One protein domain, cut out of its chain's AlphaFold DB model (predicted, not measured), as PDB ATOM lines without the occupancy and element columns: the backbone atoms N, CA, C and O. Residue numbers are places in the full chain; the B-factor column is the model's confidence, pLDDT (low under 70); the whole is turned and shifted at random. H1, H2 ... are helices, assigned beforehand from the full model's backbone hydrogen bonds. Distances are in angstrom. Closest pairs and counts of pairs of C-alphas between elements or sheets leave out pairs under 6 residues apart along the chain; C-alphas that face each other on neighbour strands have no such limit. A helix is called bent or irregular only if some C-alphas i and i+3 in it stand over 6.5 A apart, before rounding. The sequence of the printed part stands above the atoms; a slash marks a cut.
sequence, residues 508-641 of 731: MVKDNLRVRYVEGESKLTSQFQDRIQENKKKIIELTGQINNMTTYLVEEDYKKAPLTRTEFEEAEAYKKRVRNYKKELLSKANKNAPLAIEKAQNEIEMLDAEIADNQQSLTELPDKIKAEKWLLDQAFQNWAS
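This is residues 508 to 641 of the 731 residues of an uncharacterized protein of Lactiplantibacillus pentosus (UniProt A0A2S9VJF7). Two long helices, H1 and the arm H3b of the bent helix H3, run side by side and opposite ways as a long, narrow two-helix rod; at one end H3 turns steeply into its other arm, H3a, and the short helix H2 packs on H3a to make a small head. At the other end of the rod residues 634 to 641 of H3b stick out, and at the far end of the head residues 567 to 572 do so. The printed part has 134 residues with three named helices, in the order H1, H2, H3, and no named strand; its class is all helix. It is extended, with a radius of gyration of the C-alphas of 27.1 A, and spans 93 by 32 by 16 A.

H1 holds residues 508 to 547 and is 57.0 A long from C-alpha 508 at (38.403, -1.518, 12.948) to C-alpha 547 at (-11.872, 3.604, -13.320). H2 follows with residues 549 to 560. H3, residues 571 to 641, was assigned as one helix by its hydrogen bonds but is bent: C-alphas 591 and 594 are 7.1 A apart. Its arm H3a holds residues 571 to 591 and measures 30.7 A. Its arm H3b holds residues 594 to 641 and measures 69.4 A, ending with C-alpha 641 at (36.007, -3.910, 32.992). H3b is itself irregular, with C-alphas 619 and 622 7.0 A apart, and has a kink of 40 degrees near residue 621.

H1 and H3b touch, at a shallow tilt of 9 degrees and opposite ways; their closest C-alphas are those of Ile 532 and Ile 611, 5.4 A apart. H1 and H2 are close but not clearly touching, about perpendicular at 81 degrees, with the C-alphas of Gln 545 and Tyr 552 closest at 6.4 A. H2 touches H3a, which meets it with residues 582 to 590 alone; the closest C-alphas are those of Thr 550 and Ala 589, 5.2 A apart, and the two run opposite ways at a steep tilt of 52 degrees. H3a and H3b stand at a steep tilt of 67 degrees. H1 and H3a are apart. Each O i to N i+4 pair is within hydrogen-bond range in H1 and H2, against 16 of 17 in H3a and 42 of 44 in H3b.

The two C-alphas farthest apart, those of Phe 568 and Ser 641, are 94.0 A apart, while those of Met 508 and Ser 641, the first and last printed, are 20.3 A apart. The printed part has no cut. The link from H1 to H2 is tight and that from H2 to H3 is short, with 10 residues. The mean pLDDT of the printed part is 71.8; 47 residues are under 70, namely 508 to 525, 610, 613 to 614 and 616 to 641.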
ATOM      1  N   MET A 508      38.775  -0.641  14.061       37.47
ATOM      2  CA  MET A 508      38.403  -1.518  12.948       37.47
ATOM      3  C   MET A 508      37.137  -2.337  13.241       37.47
ATOM      4  O   MET A 508      36.381  -2.651  12.325       37.47
ATOM      5  N   VAL A 509      36.870  -2.662  14.512       37.19
ATOM      6  CA  VAL A 509      35.591  -3.242  14.959       37.19
ATOM      7  C   VAL A 509      34.503  -2.169  14.973       37.19
ATOM      8  O   VAL A 509      33.416  -2.409  14.448       37.19
ATOM      9  N   LYS A 510      34.792  -0.969  15.492       38.91
ATOM     10  CA  LYS A 510      33.861   0.169  15.440       38.91
ATOM     11  C   LYS A 510      33.545   0.590  14.007       38.91
ATOM     12  O   LYS A 510      32.389   0.909  13.747       38.91
ATOM     13  N   ASP A 511      34.511   0.529  13.094       37.44
ATOM     14  CA  ASP A 511      34.358   0.858  11.677       37.44
ATOM     15  C   ASP A 511      33.681  -0.265  10.895       37.44
ATOM     16  O   ASP A 511      32.769   0.032  10.138       37.44
ATOM     17  N   ASN A 512      33.989  -1.547  11.123       33.78
ATOM     18  CA  ASN A 512      33.238  -2.643  10.491       33.78
ATOM     19  C   ASN A 512      31.789  -2.729  10.984       33.78
ATOM     20  O   ASN A 512      30.895  -3.045  10.202       33.78
ATOM     21  N   LEU A 513      31.533  -2.434  12.262       35.62
ATOM     22  CA  LEU A 513      30.171  -2.315  12.781       35.62
ATOM     23  C   LEU A 513      29.497  -1.060  12.215       35.62
ATOM     24  O   LEU A 513      28.372  -1.155  11.737       35.62
ATOM     25  N   ARG A 514      30.177   0.094  12.154       38.38
ATOM     26  CA  ARG A 514      29.654   1.288  11.465       38.38
ATOM     27  C   ARG A 514      29.307   0.998  10.011       38.38
ATOM     28  O   ARG A 514      28.224   1.369   9.595       38.38
ATOM     29  N   VAL A 515      30.185   0.338   9.264       30.47
ATOM     30  CA  VAL A 515      29.990   0.001   7.850       30.47
ATOM     31  C   VAL A 515      28.856  -1.013   7.700       30.47
ATOM     32  O   VAL A 515      27.940  -0.742   6.938       30.47
ATOM     33  N   ARG A 516      28.781  -2.087   8.504       35.59
ATOM     34  CA  ARG A 516      27.637  -3.028   8.482       35.59
ATOM     35  C   ARG A 516      26.297  -2.378   8.815       35.59
ATOM     36  O   ARG A 516      25.304  -2.710   8.174       35.59
ATOM     37  N   TYR A 517      26.248  -1.498   9.814       38.69
ATOM     38  CA  TYR A 517      25.000  -0.853  10.220       38.69
ATOM     39  C   TYR A 517      24.626   0.307   9.296       38.69
ATOM     40  O   TYR A 517      23.450   0.450   9.015       38.69
ATOM     41  N   VAL A 518      25.574   1.075   8.748       38.41
ATOM     42  CA  VAL A 518      25.295   2.155   7.778       38.41
ATOM     43  C   VAL A 518      24.972   1.591   6.389       38.41
ATOM     44  O   VAL A 518      24.041   2.062   5.736       38.41
ATOM     45  N   GLU A 519      25.667   0.545   5.930       38.94
ATOM     46  CA  GLU A 519      25.313  -0.165   4.693       38.94
ATOM     47  C   GLU A 519      23.998  -0.933   4.858       38.94
ATOM     48  O   GLU A 519      23.154  -0.887   3.963       38.94
ATOM     49  N   GLY A 520      23.784  -1.573   6.015       49.91
ATOM     50  CA  GLY A 520      22.530  -2.227   6.385       49.91
ATOM     51  C   GLY A 520      21.360  -1.252   6.491       49.91
ATOM     52  O   GLY A 520      20.294  -1.532   5.955       49.91
ATOM     53  N   GLU A 521      21.562  -0.079   7.090       53.91
ATOM     54  CA  GLU A 521      20.576   0.998   7.186       53.91
ATOM     55  C   GLU A 521      20.251   1.568   5.812       53.91
ATOM     56  O   GLU A 521      19.075   1.678   5.482       53.91
ATOM     57  N   SER A 522      21.249   1.870   4.971       58.44
ATOM     58  CA  SER A 522      20.988   2.382   3.617       58.44
ATOM     59  C   SER A 522      20.269   1.343   2.749       58.44
ATOM     60  O   SER A 522      19.377   1.687   1.970       58.44
ATOM     61  N   LYS A 523      20.588   0.054   2.929       65.44
ATOM     62  CA  LYS A 523      19.957  -1.063   2.223       65.44
ATOM     63  C   LYS A 523      18.535  -1.333   2.713       65.44
ATOM     64  O   LYS A 523      17.650  -1.541   1.895       65.44
ATOM     65  N   LEU A 524      18.287  -1.307   4.019       58.56
ATOM     66  CA  LEU A 524      16.944  -1.460   4.589       58.56
ATOM     67  C   LEU A 524      16.075  -0.238   4.277       58.56
ATOM     68  O   LEU A 524      14.920  -0.388   3.893       58.56
ATOM     69  N   THR A 525      16.652   0.962   4.351       68.94
ATOM     70  CA  THR A 525      16.002   2.219   3.960       68.94
ATOM     71  C   THR A 525      15.592   2.180   2.494       68.94
ATOM     72  O   THR A 525      14.427   2.431   2.194       68.94
ATOM     73  N   SER A 526      16.505   1.812   1.589       73.75
ATOM     74  CA  SER A 526      16.182   1.660   0.164       73.75
ATOM     75  C   SER A 526      15.153   0.558  -0.073       73.75
ATOM     76  O   SER A 526      14.191   0.802  -0.780       73.75
ATOM     77  N   GLN A 527      15.246  -0.598   0.592       72.56
ATOM     78  CA  GLN A 527      14.241  -1.662   0.477       72.56
ATOM     79  C   GLN A 527      12.841  -1.224   0.925       72.56
ATOM     80  O   GLN A 527      11.863  -1.499   0.230       72.56
ATOM     81  N   PHE A 528      12.713  -0.547   2.069       71.19
ATOM     82  CA  PHE A 528      11.421  -0.031   2.525       71.19
ATOM     83  C   PHE A 528      10.904   1.070   1.596       71.19
ATOM     84  O   PHE A 528       9.723   1.070   1.253       71.19
ATOM     85  N   GLN A 529      11.773   1.973   1.131       79.19
ATOM     86  CA  GLN A 529      11.408   3.013   0.168       79.19
ATOM     87  C   GLN A 529      10.962   2.423  -1.176       79.19
ATOM     88  O   GLN A 529       9.927   2.841  -1.693       79.19
ATOM     89  N   ASP A 530      11.672   1.426  -1.699       82.06
ATOM     90  CA  ASP A 530      11.352   0.740  -2.949       82.06
ATOM     91  C   ASP A 530      10.004   0.024  -2.845       82.06
ATOM     92  O   ASP A 530       9.150   0.215  -3.707       82.06
ATOM     93  N   ARG A 531       9.751  -0.707  -1.749       72.38
ATOM     94  CA  ARG A 531       8.454  -1.370  -1.506       72.38
ATOM     95  C   ARG A 531       7.312  -0.368  -1.376       72.38
ATOM     96  O   ARG A 531       6.243  -0.582  -1.941       72.38
ATOM     97  N   ILE A 532       7.534   0.758  -0.692       81.75
ATOM     98  CA  ILE A 532       6.542   1.840  -0.609       81.75
ATOM     99  C   ILE A 532       6.252   2.412  -2.004       81.75
ATOM    100  O   ILE A 532       5.090   2.649  -2.330       81.75
ATOM    101  N   GLN A 533       7.273   2.652  -2.833       87.25
ATOM    102  CA  GLN A 533       7.088   3.193  -4.184       87.25
ATOM    103  C   GLN A 533       6.425   2.184  -5.129       87.25
ATOM    104  O   GLN A 533       5.542   2.561  -5.900       87.25
ATOM    105  N   GLU A 534       6.800   0.908  -5.053       85.56
ATOM    106  CA  GLU A 534       6.216  -0.172  -5.847       85.56
ATOM    107  C   GLU A 534       4.740  -0.381  -5.495       85.56
ATOM    108  O   GLU A 534       3.891  -0.370  -6.390       85.56
ATOM    109  N   ASN A 535       4.410  -0.449  -4.203       81.50
ATOM    110  CA  ASN A 535       3.025  -0.565  -3.750       81.50
ATOM    111  C   ASN A 535       2.209   0.678  -4.140       81.50
ATOM    112  O   ASN A 535       1.109   0.535  -4.670       81.50
ATOM    113  N   LYS A 536       2.758   1.898  -4.002       88.00
ATOM    114  CA  LYS A 536       2.095   3.132  -4.476       88.00
ATOM    115  C   LYS A 536       1.826   3.097  -5.980       88.00
ATOM    116  O   LYS A 536       0.739   3.467  -6.419       88.00
ATOM    117  N   LYS A 537       2.792   2.637  -6.779       91.00
ATOM    118  CA  LYS A 537       2.628   2.483  -8.228       91.00
ATOM    119  C   LYS A 537       1.532   1.467  -8.550       91.00
ATOM    120  O   LYS A 537       0.676   1.746  -9.387       91.00
ATOM    121  N   LYS A 538       1.517   0.332  -7.852       85.88
ATOM    122  CA  LYS A 538       0.509  -0.715  -8.025       85.88
ATOM    123  C   LYS A 538      -0.894  -0.236  -7.636       85.88
ATOM    124  O   LYS A 538      -1.843  -0.522  -8.358       85.88
ATOM    125  N   ILE A 539      -1.029   0.570  -6.583       88.38
ATOM    126  CA  ILE A 539      -2.298   1.225  -6.223       88.38
ATOM    127  C   ILE A 539      -2.760   2.174  -7.333       88.38
ATOM    128  O   ILE A 539      -3.934   2.148  -7.699       88.38
ATOM    129  N   ILE A 540      -1.864   2.980  -7.915       90.25
ATOM    130  CA  ILE A 540      -2.200   3.859  -9.050       90.25
ATOM    131  C   ILE A 540      -2.674   3.032 -10.256       90.25
ATOM    132  O   ILE A 540      -3.675   3.384 -10.886       90.25
ATOM    133  N   GLU A 541      -2.000   1.921 -10.561       88.12
ATOM    134  CA  GLU A 541      -2.383   1.002 -11.639       88.12
ATOM    135  C   GLU A 541      -3.758   0.366 -11.388       88.12
ATOM    136  O   GLU A 541      -4.625   0.434 -12.260       88.12
ATOM    137  N   LEU A 542      -3.995  -0.184 -10.193       86.94
ATOM    138  CA  LEU A 542      -5.275  -0.779  -9.796       86.94
ATOM    139  C   LEU A 542      -6.404   0.258  -9.779       86.94
ATOM    140  O   LEU A 542      -7.498  -0.014 -10.263       86.94
ATOM    141  N   THR A 543      -6.135   1.481  -9.321       87.62
ATOM    142  CA  THR A 543      -7.101   2.592  -9.360       87.62
ATOM    143  C   THR A 543      -7.440   2.974 -10.804       87.62
ATOM    144  O   THR A 543      -8.605   3.187 -11.147       87.62
ATOM    145  N   GLY A 544      -6.438   3.005 -11.689       86.62
ATOM    146  CA  GLY A 544      -6.632   3.196 -13.127       86.62
ATOM    147  C   GLY A 544      -7.464   2.081 -13.768       86.62
ATOM    148  O   GLY A 544      -8.336   2.366 -14.594       86.62
ATOM    149  N   GLN A 545      -7.244   0.829 -13.353       86.88
ATOM    150  CA  GLN A 545      -8.044  -0.323 -13.774       86.88
ATOM    151  C   GLN A 545      -9.483  -0.220 -13.268       86.88
ATOM    152  O   GLN A 545     -10.395  -0.418 -14.059       86.88
ATOM    153  N   ILE A 546      -9.714   0.152 -12.005       88.56
ATOM    154  CA  ILE A 546     -11.059   0.347 -11.435       88.56
ATOM    155  C   ILE A 546     -11.848   1.381 -12.244       88.56
ATOM    156  O   ILE A 546     -12.979   1.107 -12.650       88.56
ATOM    157  N   ASN A 547     -11.232   2.525 -12.560       86.25
ATOM    158  CA  ASN A 547     -11.872   3.604 -13.320       86.25
ATOM    159  C   ASN A 547     -12.317   3.181 -14.733       86.25
ATOM    160  O   ASN A 547     -13.215   3.802 -15.299       86.25
ATOM    161  N   ASN A 548     -11.718   2.127 -15.301       87.38
ATOM    162  CA  ASN A 548     -12.011   1.617 -16.643       87.38
ATOM    163  C   ASN A 548     -12.178   0.083 -16.679       87.38
ATOM    164  O   ASN A 548     -11.842  -0.553 -17.683       87.38
ATOM    165  N   MET A 549     -12.713  -0.520 -15.609       88.56
ATOM    166  CA  MET A 549     -12.646  -1.975 -15.389       88.56
ATOM    167  C   MET A 549     -13.278  -2.777 -16.525       88.56
ATOM    168  O   MET A 549     -12.723  -3.768 -16.996       88.56
ATOM    169  N   THR A 550     -14.426  -2.323 -17.024       85.38
ATOM    170  CA  THR A 550     -15.097  -2.974 -18.149       85.38
ATOM    171  C   THR A 550     -14.204  -3.010 -19.392       85.38
ATOM    172  O   THR A 550     -14.111  -4.044 -20.048       85.38
ATOM    173  N   THR A 551     -13.531  -1.905 -19.720       87.88
ATOM    174  CA  THR A 551     -12.627  -1.828 -20.877       87.88
ATOM    175  C   THR A 551     -11.406  -2.721 -20.676       87.88
ATOM    176  O   THR A 551     -11.055  -3.477 -21.580       87.88
ATOM    177  N   TYR A 552     -10.818  -2.699 -19.476       88.50
ATOM    178  CA  TYR A 552      -9.685  -3.548 -19.109       88.50
ATOM    179  C   TYR A 552     -10.004  -5.040 -19.290       88.50
ATOM    180  O   TYR A 552      -9.285  -5.742 -19.999       88.50
ATOM    181  N   LEU A 553     -11.135  -5.511 -18.754       88.06
ATOM    182  CA  LEU A 553     -11.562  -6.911 -18.870       88.06
ATOM    183  C   LEU A 553     -11.835  -7.329 -20.325       88.06
ATOM    184  O   LEU A 553     -11.535  -8.458 -20.710       88.06
ATOM    185  N   VAL A 554     -12.385  -6.431 -21.153       88.19
ATOM    186  CA  VAL A 554     -12.585  -6.695 -22.590       88.19
ATOM    187  C   VAL A 554     -11.251  -6.868 -23.307       88.19
ATOM    188  O   VAL A 554     -11.112  -7.772 -24.131       88.19
ATOM    189  N   GLU A 555     -10.276  -6.006 -23.026       87.81
ATOM    190  CA  GLU A 555      -8.946  -6.095 -23.629       87.81
ATOM    191  C   GLU A 555      -8.175  -7.327 -23.149       87.81
ATOM    192  O   GLU A 555      -7.510  -7.978 -23.957       87.81
ATOM    193  N   GLU A 556      -8.292  -7.676 -21.869       89.25
ATOM    194  CA  GLU A 556      -7.662  -8.853 -21.275       89.25
ATOM    195  C   GLU A 556      -8.216 -10.157 -21.875       89.25
ATOM    196  O   GLU A 556      -7.449 -10.983 -22.377       89.25
ATOM    197  N   ASP A 557      -9.543 -10.326 -21.900       88.00
ATOM    198  CA  ASP A 557     -10.181 -11.515 -22.479       88.00
ATOM    199  C   ASP A 557      -9.908 -11.615 -23.991       88.00
ATOM    200  O   ASP A 557      -9.658 -12.707 -24.509       88.00
ATOM    201  N   TYR A 558      -9.878 -10.484 -24.706       86.81
ATOM    202  CA  TYR A 558      -9.545 -10.469 -26.133       86.81
ATOM    203  C   TYR A 558      -8.078 -10.837 -26.398       86.81
ATOM    204  O   TYR A 558      -7.793 -11.520 -27.377       86.81
ATOM    205  N   LYS A 559      -7.134 -10.419 -25.542       89.81
ATOM    206  CA  LYS A 559      -5.721 -10.824 -25.652       89.81
ATOM    207  C   LYS A 559      -5.526 -12.322 -25.416       89.81
ATOM    208  O   LYS A 559      -4.654 -12.910 -26.049       89.81
ATOM    209  N   LYS A 560      -6.324 -12.937 -24.537       89.31
ATOM    210  CA  LYS A 560      -6.271 -14.387 -24.269       89.31
ATOM    211  C   LYS A 560      -6.802 -15.218 -25.435       89.31
ATOM    212  O   LYS A 560      -6.294 -16.307 -25.683       89.31
ATOM    213  N   ALA A 561      -7.803 -14.713 -26.151       85.94
ATOM    214  CA  ALA A 561      -8.399 -15.397 -27.294       85.94
ATOM    215  C   ALA A 561      -8.642 -14.426 -28.465       85.94
ATOM    216  O   ALA A 561      -9.791 -14.105 -28.784       85.94
ATOM    217  N   PRO A 562      -7.576 -13.937 -29.127       88.69
ATOM    218  CA  PRO A 562      -7.732 -13.014 -30.235       88.69
ATOM    219  C   PRO A 562      -8.312 -13.756 -31.436       88.69
ATOM    220  O   PRO A 562      -7.890 -14.860 -31.780       88.69
ATOM    221  N   LEU A 563      -9.265 -13.131 -32.123       87.50
ATOM    222  CA  LEU A 563      -9.771 -13.693 -33.369       87.50
ATOM    223  C   LEU A 563      -8.701 -13.600 -34.449       87.50
ATOM    224  O   LEU A 563      -8.221 -12.511 -34.759       87.50
ATOM    225  N   THR A 564      -8.389 -14.720 -35.086       84.81
ATOM    226  CA  THR A 564      -7.540 -14.760 -36.277       84.81
ATOM    227  C   THR A 564      -8.396 -14.655 -37.537       84.81
ATOM    228  O   THR A 564      -9.519 -15.170 -37.606       84.81
ATOM    229  N   ARG A 565      -7.886 -13.926 -38.534       85.69
ATOM    230  CA  ARG A 565      -8.523 -13.822 -39.851       85.69
ATOM    231  C   ARG A 565      -8.308 -15.130 -40.605       85.69
ATOM    232  O   ARG A 565      -7.189 -15.636 -40.624       85.69
ATOM    233  N   THR A 566      -9.358 -15.670 -41.214       76.44
ATOM    234  CA  THR A 566      -9.249 -16.902 -42.009       76.44
ATOM    235  C   THR A 566      -8.835 -16.587 -43.451       76.44
ATOM    236  O   THR A 566      -9.030 -15.471 -43.935       76.44
ATOM    237  N   GLU A 567      -8.251 -17.571 -44.140       72.06
ATOM    238  CA  GLU A 567      -7.636 -17.428 -45.474       72.06
ATOM    239  C   GLU A 567      -8.587 -16.861 -46.547       72.06
ATOM    240  O   GLU A 567      -8.158 -16.112 -47.420       72.06
ATOM    241  N   PHE A 568      -9.891 -17.131 -46.429       71.31
ATOM    242  CA  PHE A 568     -10.920 -16.733 -47.401       71.31
ATOM    243  C   PHE A 568     -11.886 -15.651 -46.879       71.31
ATOM    244  O   PHE A 568     -12.932 -15.412 -47.476       71.31
ATOM    245  N   GLU A 569     -11.574 -14.996 -45.755       80.19
ATOM    246  CA  GLU A 569     -12.427 -13.954 -45.164       80.19
ATOM    247  C   GLU A 569     -12.043 -12.554 -45.660       80.19
ATOM    248  O   GLU A 569     -10.892 -12.113 -45.545       80.19
ATOM    249  N   GLU A 570     -13.026 -11.807 -46.168       77.88
ATOM    250  CA  GLU A 570     -12.859 -10.405 -46.551       77.88
ATOM    251  C   GLU A 570     -12.491  -9.526 -45.344       77.88
ATOM    252  O   GLU A 570     -12.986  -9.713 -44.230       77.88
ATOM    253  N   ALA A 571     -11.644  -8.513 -45.557       80.06
ATOM    254  CA  ALA A 571     -11.134  -7.673 -44.470       80.06
ATOM    255  C   ALA A 571     -12.248  -6.951 -43.683       80.06
ATOM    256  O   ALA A 571     -12.150  -6.821 -42.462       80.06
ATOM    257  N   GLU A 572     -13.319  -6.508 -44.350       84.38
ATOM    258  CA  GLU A 572     -14.462  -5.871 -43.681       84.38
ATOM    259  C   GLU A 572     -15.349  -6.873 -42.926       84.38
ATOM    260  O   GLU A 572     -15.845  -6.559 -41.839       84.38
ATOM    261  N   ALA A 573     -15.485  -8.105 -43.428       81.69
ATOM    262  CA  ALA A 573     -16.170  -9.182 -42.716       81.69
ATOM    263  C   ALA A 573     -15.421  -9.556 -41.423       81.69
ATOM    264  O   ALA A 573     -16.035  -9.614 -40.354       81.69
ATOM    265  N   TYR A 574     -14.089  -9.663 -41.490       86.19
ATOM    266  CA  TYR A 574     -13.234  -9.882 -40.321       86.19
ATOM    267  C   TYR A 574     -13.346  -8.742 -39.298       86.19
ATOM    268  O   TYR A 574     -13.586  -8.991 -38.114       86.19
ATOM    269  N   LYS A 575     -13.271  -7.475 -39.734       86.62
ATOM    270  CA  LYS A 575     -13.471  -6.311 -38.846       86.62
ATOM    271  C   LYS A 575     -14.845  -6.334 -38.172       86.62
ATOM    272  O   LYS A 575     -14.950  -6.003 -36.989       86.62
ATOM    273  N   LYS A 576     -15.903  -6.736 -38.886       88.50
ATOM    274  CA  LYS A 576     -17.255  -6.883 -38.324       88.50
ATOM    275  C   LYS A 576     -17.318  -8.007 -37.286       88.50
ATOM    276  O   LYS A 576     -17.896  -7.796 -36.220       88.50
ATOM    277  N   ARG A 577     -16.683  -9.156 -37.545       89.94
ATOM    278  CA  ARG A 577     -16.588 -10.286 -36.604       89.94
ATOM    279  C   ARG A 577     -15.843  -9.893 -35.327       89.94
ATOM    280  O   ARG A 577     -16.358 -10.115 -34.236       89.94
ATOM    281  N   VAL A 578     -14.713  -9.197 -35.457       89.06
ATOM    282  CA  VAL A 578     -13.957  -8.635 -34.323       89.06
ATOM    283  C   VAL A 578     -14.797  -7.642 -33.518       89.06
ATOM    284  O   VAL A 578     -14.806  -7.707 -32.290       89.06
ATOM    285  N   ARG A 579     -15.547  -6.745 -34.174       88.06
ATOM    286  CA  ARG A 579     -16.450  -5.805 -33.481       88.06
ATOM    287  C   ARG A 579     -17.570  -6.522 -32.726       88.06
ATOM    288  O   ARG A 579     -17.868  -6.134 -31.602       88.06
ATOM    289  N   ASN A 580     -18.185  -7.542 -33.322       88.56
ATOM    290  CA  ASN A 580     -19.244  -8.319 -32.672       88.56
ATOM    291  C   ASN A 580     -18.703  -9.104 -31.472       88.56
ATOM    292  O   ASN A 580     -19.273  -9.020 -30.391       88.56
ATOM    293  N   TYR A 581     -17.550  -9.753 -31.627       89.94
ATOM    294  CA  TYR A 581     -16.894 -10.471 -30.538       89.94
ATOM    295  C   TYR A 581     -16.500  -9.540 -29.382       89.94
ATOM    296  O   TYR A 581     -16.782  -9.833 -28.225       89.94
ATOM    297  N   LYS A 582     -15.962  -8.347 -29.672       88.94
ATOM    298  CA  LYS A 582     -15.707  -7.332 -28.636       88.94
ATOM    299  C   LYS A 582     -16.987  -6.853 -27.935       88.94
ATOM    300  O   LYS A 582     -16.932  -6.560 -26.746       88.94
ATOM    301  N   LYS A 583     -18.143  -6.800 -28.615       88.62
ATOM    302  CA  LYS A 583     -19.444  -6.496 -27.979       88.62
ATOM    303  C   LYS A 583     -19.932  -7.627 -27.066       88.62
ATOM    304  O   LYS A 583     -20.508  -7.347 -26.018       88.62
ATOM    305  N   GLU A 584     -19.696  -8.883 -27.437       87.38
ATOM    306  CA  GLU A 584     -19.995 -10.041 -26.582       87.38
ATOM    307  C   GLU A 584     -19.120 -10.034 -25.323       87.38
ATOM    308  O   GLU A 584     -19.639 -10.132 -24.206       87.38
ATOM    309  N   LEU A 585     -17.811  -9.811 -25.490       89.19
ATOM    310  CA  LEU A 585     -16.881  -9.621 -24.377       89.19
ATOM    311  C   LEU A 585     -17.294  -8.435 -23.499       89.19
ATOM    312  O   LEU A 585     -17.257  -8.557 -22.280       89.19
ATOM    313  N   LEU A 586     -17.772  -7.329 -24.082       90.19
ATOM    314  CA  LEU A 586     -18.274  -6.171 -23.335       90.19
ATOM    315  C   LEU A 586     -19.469  -6.528 -22.441       90.19
ATOM    316  O   LEU A 586     -19.529  -6.105 -21.288       90.19
ATOM    317  N   SER A 587     -20.409  -7.340 -22.934       84.88
ATOM    318  CA  SER A 587     -21.535  -7.801 -22.113       84.88
ATOM    319  C   SER A 587     -21.089  -8.703 -20.960       84.88
ATOM    320  O   SER A 587     -21.698  -8.649 -19.891       84.88
ATOM    321  N   LYS A 588     -20.062  -9.536 -21.165       86.88
ATOM    322  CA  LYS A 588     -19.479 -10.394 -20.124       86.88
ATOM    323  C   LYS A 588     -18.686  -9.569 -19.103       86.88
ATOM    324  O   LYS A 588     -18.869  -9.751 -17.904       86.88
ATOM    325  N   ALA A 589     -17.883  -8.617 -19.573       86.69
ATOM    326  CA  ALA A 589     -17.118  -7.692 -18.748       86.69
ATOM    327  C   ALA A 589     -18.030  -6.849 -17.849       86.69
ATOM    328  O   ALA A 589     -17.785  -6.779 -16.656       86.69
ATOM    329  N   ASN A 590     -19.143  -6.316 -18.368       86.12
ATOM    330  CA  ASN A 590     -20.113  -5.565 -17.557       86.12
ATOM    331  C   ASN A 590     -20.727  -6.389 -16.412       86.12
ATOM    332  O   ASN A 590     -21.024  -5.835 -15.360       86.12
ATOM    333  N   LYS A 591     -20.911  -7.706 -16.592       86.69
ATOM    334  CA  LYS A 591     -21.410  -8.596 -15.527       86.69
ATOM    335  C   LYS A 591     -20.354  -8.877 -14.457       86.69
ATOM    336  O   LYS A 591     -20.702  -9.036 -13.294       86.69
ATOM    337  N   ASN A 592     -19.084  -8.944 -14.853       85.81
ATOM    338  CA  ASN A 592     -17.975  -9.320 -13.975       85.81
ATOM    339  C   ASN A 592     -17.257  -8.115 -13.345       85.81
ATOM    340  O   ASN A 592     -16.555  -8.284 -12.350       85.81
ATOM    341  N   ALA A 593     -17.437  -6.915 -13.903       87.19
ATOM    342  CA  ALA A 593     -16.793  -5.689 -13.448       87.19
ATOM    343  C   ALA A 593     -17.034  -5.388 -11.957       87.19
ATOM    344  O   ALA A 593     -16.051  -5.070 -11.298       87.19
ATOM    345  N   PRO A 594     -18.245  -5.548 -11.376       86.06
ATOM    346  CA  PRO A 594     -18.455  -5.275  -9.950       86.06
ATOM    347  C   PRO A 594     -17.567  -6.125  -9.030       86.06
ATOM    348  O   PRO A 594     -16.912  -5.588  -8.146       86.06
ATOM    349  N   LEU A 595     -17.471  -7.433  -9.296       82.69
ATOM    350  CA  LEU A 595     -16.641  -8.351  -8.507       82.69
ATOM    351  C   LEU A 595     -15.139  -8.091  -8.712       82.69
ATOM    352  O   LEU A 595     -14.340  -8.270  -7.799       82.69
ATOM    353  N   ALA A 596     -14.737  -7.698  -9.924       81.06
ATOM    354  CA  ALA A 596     -13.349  -7.341 -10.214       81.06
ATOM    355  C   ALA A 596     -12.944  -6.017  -9.542       81.06
ATOM    356  O   ALA A 596     -11.828  -5.913  -9.042       81.06
ATOM    357  N   ILE A 597     -13.856  -5.039  -9.487       86.88
ATOM    358  CA  ILE A 597     -13.670  -3.779  -8.755       86.88
ATOM    359  C   ILE A 597     -13.525  -4.059  -7.260       86.88
ATOM    360  O   ILE A 597     -12.562  -3.590  -6.669       86.88
ATOM    361  N   GLU A 598     -14.408  -4.868  -6.673       84.38
ATOM    362  CA  GLU A 598     -14.346  -5.240  -5.252       84.38
ATOM    363  C   GLU A 598     -13.011  -5.917  -4.897       84.38
ATOM    364  O   GLU A 598     -12.366  -5.568  -3.911       84.38
ATOM    365  N   LYS A 599     -12.531  -6.839  -5.740       80.38
ATOM    366  CA  LYS A 599     -11.216  -7.472  -5.548       80.38
ATOM    367  C   LYS A 599     -10.061  -6.477  -5.627       80.38
ATOM    368  O   LYS A 599      -9.173  -6.534  -4.786       80.38
ATOM    369  N   ALA A 600     -10.079  -5.586  -6.618       80.38
ATOM    370  CA  ALA A 600      -9.050  -4.563  -6.768       80.38
ATOM    371  C   ALA A 600      -9.072  -3.556  -5.604       80.38
ATOM    372  O   ALA A 600      -8.015  -3.115  -5.171       80.38
ATOM    373  N   GLN A 601     -10.251  -3.230  -5.064       85.62
ATOM    374  CA  GLN A 601     -10.403  -2.378  -3.879       85.62
ATOM    375  C   GLN A 601      -9.828  -3.040  -2.623       85.62
ATOM    376  O   GLN A 601      -9.030  -2.415  -1.935       85.62
ATOM    377  N   ASN A 602     -10.141  -4.316  -2.377       79.88
ATOM    378  CA  ASN A 602      -9.562  -5.064  -1.257       79.88
ATOM    379  C   ASN A 602      -8.031  -5.179  -1.371       79.88
ATOM    380  O   ASN A 602      -7.320  -5.107  -0.372       79.88
ATOM    381  N   GLU A 603      -7.507  -5.349  -2.589       79.31
ATOM    382  CA  GLU A 603      -6.060  -5.373  -2.825       79.31
ATOM    383  C   GLU A 603      -5.420  -3.998  -2.578       79.31
ATOM    384  O   GLU A 603      -4.347  -3.934  -1.985       79.31
ATOM    385  N   ILE A 604      -6.082  -2.900  -2.962       86.38
ATOM    386  CA  ILE A 604      -5.633  -1.539  -2.628       86.38
ATOM    387  C   ILE A 604      -5.592  -1.339  -1.108       86.38
ATOM    388  O   ILE A 604      -4.572  -0.885  -0.605       86.38
ATOM    389  N   GLU A 605      -6.638  -1.731  -0.375       83.62
ATOM    390  CA  GLU A 605      -6.681  -1.600   1.091       83.62
ATOM    391  C   GLU A 605      -5.547  -2.375   1.779       83.62
ATOM    392  O   GLU A 605      -4.914  -1.865   2.705       83.62
ATOM    393  N   MET A 606      -5.238  -3.585   1.302       78.38
ATOM    394  CA  MET A 606      -4.090  -4.351   1.791       78.38
ATOM    395  C   MET A 606      -2.755  -3.657   1.493       78.38
ATOM    396  O   MET A 606      -1.899  -3.573   2.372       78.38
ATOM    397  N   LEU A 607      -2.573  -3.150   0.271       75.94
ATOM    398  CA  LEU A 607      -1.347  -2.454  -0.126       75.94
ATOM    399  C   LEU A 607      -1.158  -1.138   0.645       75.94
ATOM    400  O   LEU A 607      -0.025  -0.798   0.980       75.94
ATOM    401  N   ASP A 608      -2.240  -0.419   0.956       83.88
ATOM    402  CA  ASP A 608      -2.209   0.790   1.788       83.88
ATOM    403  C   ASP A 608      -1.808   0.475   3.237       83.88
ATOM    404  O   ASP A 608      -0.978   1.187   3.811       83.88
ATOM    405  N   ALA A 609      -2.321  -0.619   3.812       74.06
ATOM    406  CA  ALA A 609      -1.898  -1.092   5.131       74.06
ATOM    407  C   ALA A 609      -0.406  -1.475   5.146       74.06
ATOM    408  O   ALA A 609       0.340  -1.035   6.020       74.06
ATOM    409  N   GLU A 610       0.070  -2.195   4.125       62.78
ATOM    410  CA  GLU A 610       1.496  -2.517   3.979       62.78
ATOM    411  C   GLU A 610       2.368  -1.263   3.812       62.78
ATOM    412  O   GLU A 610       3.496  -1.214   4.306       62.78
ATOM    413  N   ILE A 611       1.888  -0.235   3.104       79.94
ATOM    414  CA  ILE A 611       2.601   1.043   2.981       79.94
ATOM    415  C   ILE A 611       2.718   1.724   4.347       79.94
ATOM    416  O   ILE A 611       3.795   2.236   4.657       79.94
ATOM    417  N   ALA A 612       1.649   1.738   5.147       78.25
ATOM    418  CA  ALA A 612       1.654   2.329   6.484       78.25
ATOM    419  C   ALA A 612       2.644   1.610   7.417       78.25
ATOM    420  O   ALA A 612       3.486   2.269   8.028       78.25
ATOM    421  N   ASP A 613       2.633   0.275   7.435       60.28
ATOM    422  CA  ASP A 613       3.553  -0.539   8.244       60.28
ATOM    423  C   ASP A 613       5.020  -0.341   7.832       60.28
ATOM    424  O   ASP A 613       5.910  -0.193   8.677       60.28
ATOM    425  N   ASN A 614       5.300  -0.289   6.525       61.56
ATOM    426  CA  ASN A 614       6.652  -0.036   6.021       61.56
ATOM    427  C   ASN A 614       7.113   1.407   6.312       61.56
ATOM    428  O   ASN A 614       8.293   1.626   6.587       61.56
ATOM    429  N   GLN A 615       6.212   2.398   6.286       77.62
ATOM    430  CA  GLN A 615       6.521   3.785   6.671       77.62
ATOM    431  C   GLN A 615       6.797   3.912   8.167       77.62
ATOM    432  O   GLN A 615       7.737   4.607   8.563       77.62
ATOM    433  N   GLN A 616       6.016   3.225   8.996       67.19
ATOM    434  CA  GLN A 616       6.249   3.156  10.431       67.19
ATOM    435  C   GLN A 616       7.600   2.489  10.724       67.19
ATOM    436  O   GLN A 616       8.425   3.062  11.434       67.19
ATOM    437  N   SER A 617       7.883   1.353  10.085       62.09
ATOM    438  CA  SER A 617       9.165   0.648  10.207       62.09
ATOM    439  C   SER A 617      10.351   1.525   9.801       62.09
ATOM    440  O   SER A 617      11.366   1.534  10.490       62.09
ATOM    441  N   LEU A 618      10.210   2.306   8.724       69.31
ATOM    442  CA  LEU A 618      11.224   3.260   8.274       69.31
ATOM    443  C   LEU A 618      11.437   4.409   9.276       69.31
ATOM    444  O   LEU A 618      12.560   4.874   9.444       69.31
ATOM    445  N   THR A 619      10.373   4.853   9.948       69.56
ATOM    446  CA  THR A 619      10.424   5.931  10.951       69.56
ATOM    447  C   THR A 619      11.080   5.463  12.253       69.56
ATOM    448  O   THR A 619      11.818   6.221  12.873       69.56
ATOM    449  N   GLU A 620      10.851   4.209  12.649       59.31
ATOM    450  CA  GLU A 620      11.420   3.598  13.861       59.31
ATOM    451  C   GLU A 620      12.851   3.063  13.668       59.31
ATOM    452  O   GLU A 620      13.561   2.820  14.648       59.31
ATOM    453  N   LEU A 621      13.281   2.852  12.420       54.66
ATOM    454  CA  LEU A 621      14.575   2.253  12.077       54.66
ATOM    455  C   LEU A 621      15.778   2.990  12.707       54.66
ATOM    456  O   LEU A 621      16.620   2.306  13.295       54.66
ATOM    457  N   PRO A 622      15.866   4.338  12.688       58.41
ATOM    458  CA  PRO A 622      16.986   5.054  13.301       58.41
ATOM    459  C   PRO A 622      17.072   4.853  14.819       58.41
ATOM    460  O   PRO A 622      18.166   4.694  15.365       58.41
ATOM    461  N   ASP A 623      15.930   4.818  15.510       52.75
ATOM    462  CA  ASP A 623      15.881   4.616  16.961       52.75
ATOM    463  C   ASP A 623      16.218   3.168  17.344       52.75
ATOM    464  O   ASP A 623      16.946   2.948  18.315       52.75
ATOM    465  N   LYS A 624      15.786   2.183  16.542       50.97
ATOM    466  CA  LYS A 624      16.175   0.769  16.699       50.97
ATOM    467  C   LYS A 624      17.686   0.581  16.529       50.97
ATOM    468  O   LYS A 624      18.325  -0.010  17.397       50.97
ATOM    469  N   ILE A 625      18.274   1.165  15.482       51.19
ATOM    470  CA  ILE A 625      19.727   1.121  15.238       51.19
ATOM    471  C   ILE A 625      20.493   1.812  16.369       51.19
ATOM    472  O   ILE A 625      21.514   1.309  16.840       51.19
ATOM    473  N   LYS A 626      20.001   2.959  16.849       53.81
ATOM    474  CA  LYS A 626      20.607   3.685  17.970       53.81
ATOM    475  C   LYS A 626      20.579   2.869  19.264       53.81
ATOM    476  O   LYS A 626      21.577   2.865  19.984       53.81
ATOM    477  N   ALA A 627      19.477   2.177  19.552       46.78
ATOM    478  CA  ALA A 627      19.351   1.299  20.713       46.78
ATOM    479  C   ALA A 627      20.292   0.087  20.621       46.78
ATOM    480  O   ALA A 627      20.987  -0.229  21.586       46.78
ATOM    481  N   GLU A 628      20.375  -0.550  19.455       44.69
ATOM    482  CA  GLU A 628      21.246  -1.703  19.214       44.69
ATOM    483  C   GLU A 628      22.734  -1.330  19.292       44.69
ATOM    484  O   GLU A 628      23.521  -2.004  19.955       44.69
ATOM    485  N   LYS A 629      23.114  -0.187  18.711       48.66
ATOM    486  CA  LYS A 629      24.471   0.364  18.818       48.66
ATOM    487  C   LYS A 629      24.847   0.677  20.263       48.66
ATOM    488  O   LYS A 629      25.948   0.360  20.700       48.66
ATOM    489  N   TRP A 630      23.920   1.261  21.016       47.12
ATOM    490  CA  TRP A 630      24.120   1.560  22.428       47.12
ATOM    491  C   TRP A 630      24.283   0.275  23.269       47.12
ATOM    492  O   TRP A 630      25.178   0.211  24.110       47.12
ATOM    493  N   LEU A 631      23.501  -0.777  22.993       43.12
ATOM    494  CA  LEU A 631      23.642  -2.097  23.630       43.12
ATOM    495  C   LEU A 631      25.010  -2.731  23.358       43.12
ATOM    496  O   LEU A 631      25.632  -3.272  24.273       43.12
ATOM    497  N   LEU A 632      25.491  -2.642  22.118       45.38
ATOM    498  CA  LEU A 632      26.808  -3.141  21.726       45.38
ATOM    499  C   LEU A 632      27.943  -2.345  22.384       45.38
ATOM    500  O   LEU A 632      28.875  -2.951  22.911       45.38
ATOM    501  N   ASP A 633      27.835  -1.015  22.433       46.62
ATOM    502  CA  ASP A 633      28.809  -0.147  23.107       46.62
ATOM    503  C   ASP A 633      28.886  -0.452  24.616       46.62
ATOM    504  O   ASP A 633      29.976  -0.500  25.189       46.62
ATOM    505  N   GLN A 634      27.751  -0.721  25.270       43.53
ATOM    506  CA  GLN A 634      27.725  -1.118  26.683       43.53
ATOM    507  C   GLN A 634      28.228  -2.542  26.924       43.53
ATOM    508  O   GLN A 634      28.916  -2.789  27.915       43.53
ATOM    509  N   ALA A 635      27.916  -3.487  26.036       42.50
ATOM    510  CA  ALA A 635      28.462  -4.839  26.104       42.50
ATOM    511  C   ALA A 635      29.992  -4.820  25.964       42.50
ATOM    512  O   ALA A 635      30.684  -5.513  26.707       42.50
ATOM    513  N   PHE A 636      30.519  -3.968  25.081       41.72
ATOM    514  CA  PHE A 636      31.951  -3.764  24.876       41.72
ATOM    515  C   PHE A 636      32.637  -3.097  26.084       41.72
ATOM    516  O   PHE A 636      33.666  -3.585  26.552       41.72
ATOM    517  N   GLN A 637      32.059  -2.027  26.648       43.16
ATOM    518  CA  GLN A 637      32.623  -1.340  27.822       43.16
ATOM    519  C   GLN A 637      32.635  -2.218  29.086       43.16
ATOM    520  O   GLN A 637      33.624  -2.226  29.817       43.16
ATOM    521  N   ASN A 638      31.584  -3.009  29.315       40.91
ATOM    522  CA  ASN A 638      31.512  -3.937  30.452       40.91
ATOM    523  C   ASN A 638      32.398  -5.180  30.271       40.91
ATOM    524  O   ASN A 638      32.912  -5.749  31.234       40.91
ATOM    525  N   TRP A 639      32.631  -5.590  29.025       36.31
ATOM    526  CA  TRP A 639      33.589  -6.638  28.695       36.31
ATOM    527  C   TRP A 639      35.045  -6.225  28.979       36.31
ATOM    528  O   TRP A 639      35.848  -7.059  29.408       36.31
ATOM    529  N   ALA A 640      35.375  -4.939  28.839       35.84
ATOM    530  CA  ALA A 640      36.690  -4.398  29.182       35.84
ATOM    531  C   ALA A 640      36.942  -4.277  30.706       35.84
ATOM    532  O   ALA A 640      38.101  -4.286  31.129       35.84
ATOM    533  N   SER A 641      35.898  -4.206  31.546       38.31
ATOM    534  CA  SER A 641      36.007  -3.910  32.992       38.31
ATOM    535  C   SER A 641      35.994  -5.128  33.941       38.31
ATOM    536  O   SER A 641      36.241  -4.958  35.134       38.31
TER     537      SER A 641